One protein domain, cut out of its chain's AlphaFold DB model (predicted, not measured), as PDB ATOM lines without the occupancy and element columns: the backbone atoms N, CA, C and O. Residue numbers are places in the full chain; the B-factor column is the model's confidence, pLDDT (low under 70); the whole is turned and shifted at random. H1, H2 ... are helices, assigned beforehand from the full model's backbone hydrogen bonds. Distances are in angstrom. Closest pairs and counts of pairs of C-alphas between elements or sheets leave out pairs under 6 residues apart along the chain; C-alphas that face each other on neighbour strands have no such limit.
ATOM      1  N   GLY A  10     -12.733 -40.960  27.285       81.00
ATOM      2  CA  GLY A  10     -13.654 -41.683  26.400       81.00
ATOM      3  C   GLY A  10     -14.074 -43.038  26.972       81.00
ATOM      4  O   GLY A  10     -15.266 -43.289  27.112       81.00
ATOM      5  N   ASP A  11     -13.109 -43.849  27.414       84.25
ATOM      6  CA  ASP A  11     -13.368 -45.166  28.014       84.25
ATOM      7  C   ASP A  11     -14.292 -45.053  29.232       84.25
ATOM      8  O   ASP A  11     -15.258 -45.800  29.383       84.25
ATOM      9  N   LYS A  12     -14.035 -44.057  30.087       87.62
ATOM     10  CA  LYS A  12     -14.864 -43.782  31.267       87.62
ATOM     11  C   LYS A  12     -16.296 -43.410  30.889       87.62
ATOM     12  O   LYS A  12     -17.218 -43.826  31.582       87.62
ATOM     13  N   ALA A  13     -16.484 -42.643  29.814       84.44
ATOM     14  CA  ALA A  13     -17.810 -42.253  29.344       84.44
ATOM     15  C   ALA A  13     -18.611 -43.462  28.836       84.44
ATOM     16  O   ALA A  13     -19.775 -43.610  29.199       84.44
ATOM     17  N   VAL A  14     -17.979 -44.356  28.068       83.62
ATOM     18  CA  VAL A  14     -18.616 -45.595  27.588       83.62
ATOM     19  C   VAL A  14     -19.006 -46.496  28.761       83.62
ATOM     20  O   VAL A  14     -20.147 -46.947  28.841       83.62
ATOM     21  N   ILE A  15     -18.095 -46.704  29.716       87.94
ATOM     22  CA  ILE A  15     -18.365 -47.512  30.915       87.94
ATOM     23  C   ILE A  15     -19.516 -46.912  31.734       87.94
ATOM     24  O   ILE A  15     -20.402 -47.643  32.175       87.94
ATOM     25  N   ALA A  16     -19.530 -45.589  31.923       90.44
ATOM     26  CA  ALA A  16     -20.595 -44.908  32.651       90.44
ATOM     27  C   ALA A  16     -21.958 -45.051  31.956       90.44
ATOM     28  O   ALA A  16     -22.955 -45.272  32.639       90.44
ATOM     29  N   LEU A  17     -22.004 -44.979  30.621       84.81
ATOM     30  CA  LEU A  17     -23.229 -45.176  29.845       84.81
ATOM     31  C   LEU A  17     -23.800 -46.587  30.053       84.81
ATOM     32  O   LEU A  17     -24.968 -46.732  30.407       84.81
ATOM     33  N   VAL A  18     -22.966 -47.618  29.888       88.75
ATOM     34  CA  VAL A  18     -23.378 -49.021  30.078       88.75
ATOM     35  C   VAL A  18     -23.838 -49.261  31.516       88.75
ATOM     36  O   VAL A  18     -24.886 -49.864  31.740       88.75
ATOM     37  N   GLY A  19     -23.089 -48.745  32.495       91.62
ATOM     38  CA  GLY A  19     -23.464 -48.827  33.904       91.62
ATOM     39  C   GLY A  19     -24.798 -48.139  34.198       91.62
ATOM     40  O   GLY A  19     -25.622 -48.698  34.914       91.62
ATOM     41  N   GLY A  20     -25.042 -46.965  33.612       91.81
ATOM     42  CA  GLY A  20     -26.299 -46.231  33.755       91.81
ATOM     43  C   GLY A  20     -27.501 -47.003  33.217       91.81
ATOM     44  O   GLY A  20     -28.509 -47.103  33.912       91.81
ATOM     45  N   ILE A  21     -27.369 -47.611  32.033       89.19
ATOM     46  CA  ILE A  21     -28.403 -48.479  31.444       89.19
ATOM     47  C   ILE A  21     -28.701 -49.653  32.381       89.19
ATOM     48  O   ILE A  21     -29.850 -49.861  32.756       89.19
ATOM     49  N   ALA A  22     -27.671 -50.379  32.824       89.88
ATOM     50  CA  ALA A  22     -27.845 -51.538  33.699       89.88
ATOM     51  C   ALA A  22     -28.482 -51.177  35.052       89.88
ATOM     52  O   ALA A  22     -29.305 -51.925  35.579       89.88
ATOM     53  N   VAL A  23     -28.109 -50.031  35.630       94.88
ATOM     54  CA  VAL A  23     -28.698 -49.540  36.882       94.88
ATOM     55  C   VAL A  23     -30.155 -49.144  36.677       94.88
ATOM     56  O   VAL A  23     -30.986 -49.512  37.501       94.88
ATOM     57  N   TYR A  24     -30.477 -48.430  35.597       92.81
ATOM     58  CA  TYR A  24     -31.853 -48.052  35.287       92.81
ATOM     59  C   TYR A  24     -32.752 -49.283  35.123       92.81
ATOM     60  O   TYR A  24     -33.741 -49.406  35.837       92.81
ATOM     61  N   GLU A  25     -32.346 -50.228  34.273       89.94
ATOM     62  CA  GLU A  25     -33.054 -51.495  34.028       89.94
ATOM     63  C   GLU A  25     -33.252 -52.310  35.315       89.94
ATOM     64  O   GLU A  25     -34.260 -52.981  35.490       89.94
ATOM     65  N   LYS A  26     -32.316 -52.230  36.270       90.44
ATOM     66  CA  LYS A  26     -32.463 -52.887  37.577       90.44
ATOM     67  C   LYS A  26     -33.451 -52.175  38.510       90.44
ATOM     68  O   LYS A  26     -34.020 -52.814  39.393       90.44
ATOM     69  N   LEU A  27     -33.558 -50.851  38.415       94.06
ATOM     70  CA  LEU A  27     -34.333 -50.025  39.347       94.06
ATOM     71  C   LEU A  27     -35.765 -49.764  38.883       94.06
ATOM     72  O   LEU A  27     -36.604 -49.412  39.718       94.06
ATOM     73  N   VAL A  28     -36.034 -49.895  37.584       92.62
ATOM     74  CA  VAL A  28     -37.373 -49.723  37.028       92.62
ATOM     75  C   VAL A  28     -38.327 -50.747  37.648       92.62
ATOM     76  O   VAL A  28     -37.961 -51.889  37.917       92.62
ATOM     77  N   ARG A  29     -39.538 -50.295  37.975       89.88
ATOM     78  CA  ARG A  29     -40.561 -51.111  38.654       89.88
ATOM     79  C   ARG A  29     -41.725 -51.481  37.748       89.88
ATOM     80  O   ARG A  29     -42.480 -52.382  38.092       89.88
ATOM     81  N   ASP A  30     -41.878 -50.738  36.660       92.69
ATOM     82  CA  ASP A  30     -42.906 -50.924  35.653       92.69
ATOM     83  C   ASP A  30     -42.236 -51.419  34.373       92.69
ATOM     84  O   ASP A  30     -41.323 -50.772  33.853       92.69
ATOM     85  N   ASP A  31     -42.684 -52.566  33.875       89.88
ATOM     86  CA  ASP A  31     -42.150 -53.139  32.649       89.88
ATOM     87  C   ASP A  31     -42.403 -52.209  31.454       89.88
ATOM     88  O   ASP A  31     -41.591 -52.174  30.530       89.88
ATOM     89  N   GLU A  32     -43.465 -51.395  31.455       89.31
ATOM     90  CA  GLU A  32     -43.717 -50.427  30.378       89.31
ATOM     91  C   GLU A  32     -42.622 -49.353  30.272       89.31
ATOM     92  O   GLU A  32     -42.405 -48.794  29.190       89.31
ATOM     93  N   ASP A  33     -41.894 -49.111  31.363       90.00
ATOM     94  CA  ASP A  33     -40.791 -48.156  31.431       90.00
ATOM     95  C   ASP A  33     -39.426 -48.770  31.086       90.00
ATOM     96  O   ASP A  33     -38.448 -48.033  30.950       90.00
ATOM     97  N   LEU A  34     -39.331 -50.086  30.859       90.94
ATOM     98  CA  LEU A  34     -38.105 -50.701  30.335       90.94
ATOM     99  C   LEU A  34     -37.676 -50.004  29.037       90.94
ATOM    100  O   LEU A  34     -38.508 -49.680  28.179       90.94
ATOM    101  N   ILE A  35     -36.365 -49.806  28.843       87.75
ATOM    102  CA  ILE A  35     -35.855 -49.036  27.697       87.75
ATOM    103  C   ILE A  35     -36.307 -49.685  26.385       87.75
ATOM    104  O   ILE A  35     -36.703 -48.984  25.452       87.75
ATOM    105  N   SER A  36     -36.322 -51.020  26.320       85.25
ATOM    106  CA  SER A  36     -36.809 -51.768  25.156       85.25
ATOM    107  C   SER A  36     -38.262 -51.437  24.803       85.25
ATOM    108  O   SER A  36     -38.585 -51.260  23.625       85.25
ATOM    109  N   ASN A  37     -39.124 -51.303  25.811       88.81
ATOM    110  CA  ASN A  37     -40.552 -51.057  25.633       88.81
ATOM    111  C   ASN A  37     -40.815 -49.598  25.256       88.81
ATOM    112  O   ASN A  37     -41.574 -49.326  24.321       88.81
ATOM    113  N   ARG A  38     -40.090 -48.651  25.862       89.12
ATOM    114  CA  ARG A  38     -40.129 -47.241  25.445       89.12
ATOM    115  C   ARG A  38     -39.647 -47.049  24.008       89.12
ATOM    116  O   ARG A  38     -40.289 -46.331  23.242       89.12
ATOM    117  N   VAL A  39     -38.570 -47.725  23.600       87.06
ATOM    118  CA  VAL A  39     -38.081 -47.692  22.211       87.06
ATOM    119  C   VAL A  39     -39.115 -48.273  21.241       87.06
ATOM    120  O   VAL A  39     -39.344 -47.692  20.176       87.06
ATOM    121  N   ALA A  40     -39.781 -49.374  21.603       87.44
ATOM    122  CA  ALA A  40     -40.869 -49.937  20.803       87.44
ATOM    123  C   ALA A  40     -42.035 -48.942  20.648       87.44
ATOM    124  O   ALA A  40     -42.520 -48.736  19.532       87.44
ATOM    125  N   ALA A  41     -42.413 -48.252  21.729       88.00
ATOM    126  CA  ALA A  41     -43.442 -47.217  21.702       88.00
ATOM    127  C   ALA A  41     -43.061 -46.032  20.793       88.00
ATOM    128  O   ALA A  41     -43.878 -45.579  19.992       88.00
ATOM    129  N   TYR A  42     -41.810 -45.557  20.829       84.75
ATOM    130  CA  TYR A  42     -41.351 -44.490  19.924       84.75
ATOM    131  C   TYR A  42     -41.444 -44.894  18.452       84.75
ATOM    132  O   TYR A  42     -41.835 -44.086  17.607       84.75
ATOM    133  N   ARG A  43     -41.130 -46.154  18.135       87.62
ATOM    134  CA  ARG A  43     -41.166 -46.683  16.764       87.62
ATOM    135  C   ARG A  43     -42.574 -46.816  16.179       87.62
ATOM    136  O   ARG A  43     -42.697 -46.940  14.951       87.62
ATOM    137  N   ALA A  44     -43.611 -46.754  17.018       91.25
ATOM    138  CA  ALA A  44     -45.003 -46.683  16.583       91.25
ATOM    139  C   ALA A  44     -45.343 -45.337  15.917       91.25
ATOM    140  O   ALA A  44     -46.238 -45.281  15.076       91.25
ATOM    141  N   HIS A  45     -44.594 -44.268  16.215       91.19
ATOM    142  CA  HIS A  45     -44.760 -42.963  15.577       91.19
ATOM    143  C   HIS A  45     -43.688 -42.708  14.500       91.19
ATOM    144  O   HIS A  45     -42.511 -42.989  14.735       91.19
ATOM    145  N   PRO A  46     -44.040 -42.107  13.343       90.81
ATOM    146  CA  PRO A  46     -43.082 -41.833  12.265       90.81
ATOM    147  C   PRO A  46     -41.858 -41.029  12.719       90.81
ATOM    148  O   PRO A  46     -40.728 -41.371  12.385       90.81
ATOM    149  N   VAL A  47     -42.076 -39.995  13.538       90.94
ATOM    150  CA  VAL A  47     -40.996 -39.150  14.075       90.94
ATOM    151  C   VAL A  47     -40.137 -39.919  15.078       90.94
ATOM    152  O   VAL A  47     -38.911 -39.858  15.014       90.94
ATOM    153  N   GLY A  48     -40.761 -40.679  15.981       88.50
ATOM    154  CA  GLY A  48     -40.040 -41.467  16.980       88.50
ATOM    155  C   GLY A  48     -39.184 -42.568  16.353       88.50
ATOM    156  O   GLY A  48     -38.083 -42.824  16.832       88.50
ATOM    157  N   ARG A  49     -39.624 -43.147  15.227       89.00
ATOM    158  CA  ARG A  49     -38.827 -44.095  14.437       89.00
ATOM    159  C   ARG A  49     -37.544 -43.460  13.904       89.00
ATOM    160  O   ARG A  49     -36.471 -44.002  14.138       89.00
ATOM    161  N   VAL A  50     -37.649 -42.293  13.265       90.31
ATOM    162  CA  VAL A  50     -36.481 -41.568  12.734       90.31
ATOM    163  C   VAL A  50     -35.499 -41.216  13.850       90.31
ATOM    164  O   VAL A  50     -34.297 -41.409  13.691       90.31
ATOM    165  N   LEU A  51     -35.997 -40.738  14.995       85.69
ATOM    166  CA  LEU A  51     -35.148 -40.405  16.140       85.69
ATOM    167  C   LEU A  51     -34.449 -41.639  16.720       85.69
ATOM    168  O   LEU A  51     -33.243 -41.595  16.955       85.69
ATOM    169  N   ALA A  52     -35.179 -42.737  16.923       86.75
ATOM    170  CA  ALA A  52     -34.607 -43.980  17.431       86.75
ATOM    171  C   ALA A  52     -33.523 -44.523  16.488       86.75
ATOM    172  O   ALA A  52     -32.434 -44.868  16.942       86.75
ATOM    173  N   ASP A  53     -33.790 -44.544  15.182       87.12
ATOM    174  CA  ASP A  53     -32.835 -45.035  14.188       87.12
ATOM    175  C   ASP A  53     -31.602 -44.125  14.093       87.12
ATOM    176  O   ASP A  53     -30.483 -44.626  14.008       87.12
ATOM    177  N   ALA A  54     -31.771 -42.801  14.196       85.19
ATOM    178  CA  ALA A  54     -30.654 -41.859  14.230       85.19
ATOM    179  C   ALA A  54     -29.756 -42.063  15.461       85.19
ATOM    180  O   ALA A  54     -28.532 -42.067  15.328       85.19
ATOM    181  N   VAL A  55     -30.346 -42.265  16.647       84.88
ATOM    182  CA  VAL A  55     -29.595 -42.549  17.881       84.88
ATOM    183  C   VAL A  55     -28.843 -43.873  17.755       84.88
ATOM    184  O   VAL A  55     -27.634 -43.900  17.970       84.88
ATOM    185  N   ILE A  56     -29.528 -44.950  17.353       84.50
ATOM    186  CA  ILE A  56     -28.916 -46.276  17.192       84.50
ATOM    187  C   ILE A  56     -27.774 -46.216  16.181       84.50
ATOM    188  O   ILE A  56     -26.688 -46.713  16.469       84.50
ATOM    189  N   LEU A  57     -27.990 -45.587  15.024       81.81
ATOM    190  CA  LEU A  57     -26.976 -45.469  13.984       81.81
ATOM    191  C   LEU A  57     -25.769 -44.670  14.480       81.81
ATOM    192  O   LEU A  57     -24.641 -45.129  14.337       81.81
ATOM    193  N   ALA A  58     -25.983 -43.511  15.106       80.94
ATOM    194  CA  ALA A  58     -24.890 -42.697  15.629       80.94
ATOM    195  C   ALA A  58     -24.081 -43.443  16.700       80.94
ATOM    196  O   ALA A  58     -22.849 -43.422  16.660       80.94
ATOM    197  N   THR A  59     -24.752 -44.138  17.624       80.75
ATOM    198  CA  THR A  59     -24.096 -44.967  18.643       80.75
ATOM    199  C   THR A  59     -23.339 -46.135  18.013       80.75
ATOM    200  O   THR A  59     -22.177 -46.344  18.348       80.75
ATOM    201  N   ALA A  60     -23.947 -46.861  17.072       77.50
ATOM    202  CA  ALA A  60     -23.311 -47.982  16.386       77.50
ATOM    203  C   ALA A  60     -22.057 -47.545  15.618       77.50
ATOM    204  O   ALA A  60     -21.027 -48.197  15.742       77.50
ATOM    205  N   LEU A  61     -22.117 -46.424  14.891       75.94
ATOM    206  CA  LEU A  61     -20.972 -45.877  14.153       75.94
ATOM    207  C   LEU A  61     -19.824 -45.457  15.085       75.94
ATOM    208  O   LEU A  61     -18.664 -45.700  14.764       75.94
ATOM    209  N   HIS A  62     -20.132 -44.873  16.248       74.31
ATOM    210  CA  HIS A  62     -19.105 -44.515  17.234       74.31
ATOM    211  C   HIS A  62     -18.469 -45.732  17.901       74.31
ATOM    212  O   HIS A  62     -17.284 -45.700  18.218       74.31
ATOM    213  N   LEU A  63     -19.253 -46.782  18.154       73.25
ATOM    214  CA  LEU A  63     -18.771 -47.988  18.825       73.25
ATOM    215  C   LEU A  63     -18.057 -48.954  17.879       73.25
ATOM    216  O   LEU A  63     -17.227 -49.734  18.332       73.25
ATOM    217  N   SER A  64     -18.374 -48.929  16.585       70.75
ATOM    218  CA  SER A  64     -17.785 -49.842  15.609       70.75
ATOM    219  C   SER A  64     -16.404 -49.410  15.122       70.75
ATOM    220  O   SER A  64     -15.793 -50.149  14.351       70.75
ATOM    221  N   GLU A  65     -15.944 -48.204  15.487       67.31
ATOM    222  CA  GLU A  65     -14.729 -47.558  14.955       67.31
ATOM    223  C   GLU A  65     -14.671 -47.547  13.411       67.31
ATOM    224  O   GLU A  65     -13.628 -47.306  12.808       67.31
ATOM    225  N   SER A  66     -15.796 -47.828  12.745       61.75
ATOM    226  CA  SER A  66     -15.820 -48.204  11.328       61.75
ATOM    227  C   SER A  66     -15.925 -47.001  10.403       61.75
ATOM    228  O   SER A  66     -15.881 -47.158   9.185       61.75
ATOM    229  N   VAL A  67     -16.102 -45.805  10.964       63.84
ATOM    230  CA  VAL A  67     -16.160 -44.571  10.191       63.84
ATOM    231  C   VAL A  67     -14.788 -43.911  10.251       63.84
ATOM    232  O   VAL A  67     -14.364 -43.497  11.333       63.84
ATOM    233  N   PRO A  68     -14.088 -43.786   9.108       69.62
ATOM    234  CA  PRO A  68     -12.887 -42.974   9.030       69.62
ATOM    235  C   PRO A  68     -13.179 -41.575   9.590       69.62
ATOM    236  O   PRO A  68     -14.229 -41.012   9.262       69.62
ATOM    237  N   PRO A  69     -12.297 -40.978  10.413       69.06
ATOM    238  CA  PRO A  69     -12.547 -39.672  11.025       69.06
ATOM    239  C   PRO A  69     -12.894 -38.571  10.013       69.06
ATOM    240  O   PRO A  69     -13.579 -37.607  10.352       69.06
ATOM    241  N   GLU A  70     -12.443 -38.706   8.763       67.88
ATOM    242  CA  GLU A  70     -12.757 -37.781   7.674       67.88
ATOM    243  C   GLU A  70     -14.231 -37.837   7.251       67.88
ATOM    244  O   GLU A  70     -14.765 -36.831   6.792       67.88
ATOM    245  N   LEU A  71     -14.898 -38.976   7.442       67.50
ATOM    246  CA  LEU A  71     -16.287 -39.232   7.049       67.50
ATOM    247  C   LEU A  71     -17.263 -39.212   8.238       67.50
ATOM    248  O   LEU A  71     -18.477 -39.274   8.043       67.50
ATOM    249  N   ASP A  72     -16.757 -39.090   9.467       72.00
ATOM    250  CA  ASP A  72     -17.574 -39.034  10.678       72.00
ATOM    251  C   ASP A  72     -18.168 -37.632  10.887       72.00
ATOM    252  O   ASP A  72     -17.658 -36.801  11.646       72.00
ATOM    253  N   VAL A  73     -19.277 -37.361  10.195       72.06
ATOM    254  CA  VAL A  73     -20.019 -36.086  10.253       72.06
ATOM    255  C   VAL A  73     -20.317 -35.653  11.694       72.06
ATOM    256  O   VAL A  73     -20.304 -34.456  11.994       72.06
ATOM    257  N   PHE A  74     -20.531 -36.597  12.611       74.88
ATOM    258  CA  PHE A  74     -20.773 -36.279  14.012       74.88
ATOM    259  C   PHE A  74     -19.499 -35.774  14.700       74.88
ATOM    260  O   PHE A  74     -19.538 -34.764  15.411       74.88
ATOM    261  N   HIS A  75     -18.347 -36.394  14.435       74.88
ATOM    262  CA  HIS A  75     -17.058 -35.891  14.904       74.88
ATOM    263  C   HIS A  75     -16.778 -34.474  14.389       74.88
ATOM    264  O   HIS A  75     -16.337 -33.611  15.158       74.88
ATOM    265  N   TRP A  76     -17.077 -34.203  13.114       78.56
ATOM    266  CA  TRP A  76     -16.959 -32.868  12.521       78.56
ATOM    267  C   TRP A  76     -17.874 -31.850  13.209       78.56
ATOM    268  O   TRP A  76     -17.402 -30.782  13.612       78.56
ATOM    269  N   ALA A  77     -19.148 -32.191  13.417       79.25
ATOM    270  CA  ALA A  77     -20.113 -31.333  14.100       79.25
ATOM    271  C   ALA A  77     -19.663 -31.006  15.535       79.25
ATOM    272  O   ALA A  77     -19.580 -29.838  15.921       79.25
ATOM    273  N   MET A  78     -19.264 -32.015  16.311       80.56
ATOM    274  CA  MET A  78     -18.784 -31.814  17.681       80.56
ATOM    275  C   MET A  78     -17.468 -31.033  17.732       80.56
ATOM    276  O   MET A  78     -17.251 -30.226  18.641       80.56
ATOM    277  N   ARG A  79     -16.578 -31.222  16.749       81.31
ATOM    278  CA  ARG A  79     -15.346 -30.433  16.620       81.31
ATOM    279  C   ARG A  79     -15.651 -28.966  16.331       81.31
ATOM    280  O   ARG A  79     -14.999 -28.105  16.917       81.31
ATOM    281  N   TYR A  80     -16.630 -28.681  15.478       81.75
ATOM    282  CA  TYR A  80     -17.084 -27.321  15.201       81.75
ATOM    283  C   TYR A  80     -17.666 -26.651  16.452       81.75
ATOM    284  O   TYR A  80     -17.246 -25.547  16.797       81.75
ATOM    285  N   VAL A  81     -18.543 -27.345  17.187       80.81
ATOM    286  CA  VAL A  81     -19.112 -26.843  18.453       80.81
ATOM    287  C   VAL A  81     -18.015 -26.541  19.478       80.81
ATOM    288  O   VAL A  81     -18.041 -25.483  20.101       80.81
ATOM    289  N   ARG A  82     -17.009 -27.416  19.624       83.44
ATOM    290  CA  ARG A  82     -15.872 -27.185  20.538       83.44
ATOM    291  C   ARG A  82     -15.004 -25.990  20.151       83.44
ATOM    292  O   ARG A  82     -14.465 -25.357  21.040       83.44
ATOM    293  N   ARG A  83     -14.836 -25.712  18.855       79.88
ATOM    294  CA  ARG A  83     -14.032 -24.579  18.353       79.88
ATOM    295  C   ARG A  83     -14.756 -23.231  18.434       79.88
ATOM    296  O   ARG A  83     -14.123 -22.203  18.242       79.88
ATOM    297  N   ARG A  84     -16.079 -23.249  18.622       71.12
ATOM    298  CA  ARG A  84     -16.946 -22.067  18.754       71.12
ATOM    299  C   ARG A  84     -17.199 -21.670  20.219       71.12
ATOM    300  O   ARG A  84     -17.877 -20.673  20.442       71.12
ATOM    301  N   LYS A  85     -16.696 -22.453  21.177       51.84
ATOM    302  CA  LYS A  85     -16.550 -22.076  22.589       51.84
ATOM    303  C   LYS A  85     -15.145 -21.545  22.824       51.84
ATOM    304  O   LYS A  85     -15.023 -20.672  23.704       51.84
TER     305      LYS A  85
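What this domain is: This is residues 10 to 85 of the 85 residues of an uncharacterized protein of Mycobacterium sp. NAZ190054 (UniProt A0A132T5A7). Three helices, H1, H2 and H3, make an open, flat, roughly triangular frame with few contacts: H1 forms one long side, and H2 and H3 make a V that closes at residues 44 and 45 and opens toward H1. The fourth helix, H4, stands about perpendicular to H3, and its residues 76 to 83, with the tail to residue 85, stick out from the frame. The printed part has 76 residues with four named helices, in the order H1, H2, H3, H4, and no named strand; the class is all helix. The whole is loose, with a radius of gyration of the C-alphas of 15.5 A, and its C-alphas span 42 by 32 by 27 A along the three main axes.

Where its parts are: H1, residues 10 to 27, measures 25.8 A from first to last C-alpha and begins with C-alpha 10 at (-13.654, -41.683, 26.400). H3, residues 46 to 63, also has 18 residues and measures 25.9 A, with C-alpha 46 at (-43.082, -41.833, 12.265). Between them in the chain comes H2, residues 35 to 43, 12.4 A long. H4, residues 73 to 83, is 15.3 A long and ends with C-alpha 83 at (-14.032, -24.579, 18.353).

How they stand to each other: H1 touches no helix. It is close to H2 but not clearly touching it: the closest C-alphas, those of Glu 25 and Ile 35, are 7.3 A apart. The lines of H1 and H2 are about perpendicular, at 86 degrees. H2 and H3 touch, H3 with residues 48 to 52 alone, and their closest C-alphas, those of Arg 43 and Arg 49, are 4.2 A apart. These two run opposite ways at a steep tilt of 50 degrees. H3 and H4 are close but not clearly touching, with the C-alphas of Ala 58 and Phe 74 closest at 7.8 A. Their lines are about perpendicular, at 80 degrees. H1 is apart from H3 and from H4, and H2 is apart from H4. In H1, H2, H3 and H4 every O i to N i+4 pair is within hydrogen-bond range.

The domain as a whole: The two C-alphas farthest apart, those of Arg 29 and Glu 70, are 43.7 A apart. Residues 15 to 20 of H1 stand free, as do residues 76 to 85, of which 76 to 83 belong to H4. The body without these stretches has 60 residues and spans 43 by 32 by 13 A. The printed part has no cut and ends at Lys 85, the chain's last residue. The link from H2 to H3 is tight, and those from H1 to H2 and from H3 to H4 are short. The mean pLDDT of the printed part is 83.0; residues 65 to 71 and residue 85 are under 70.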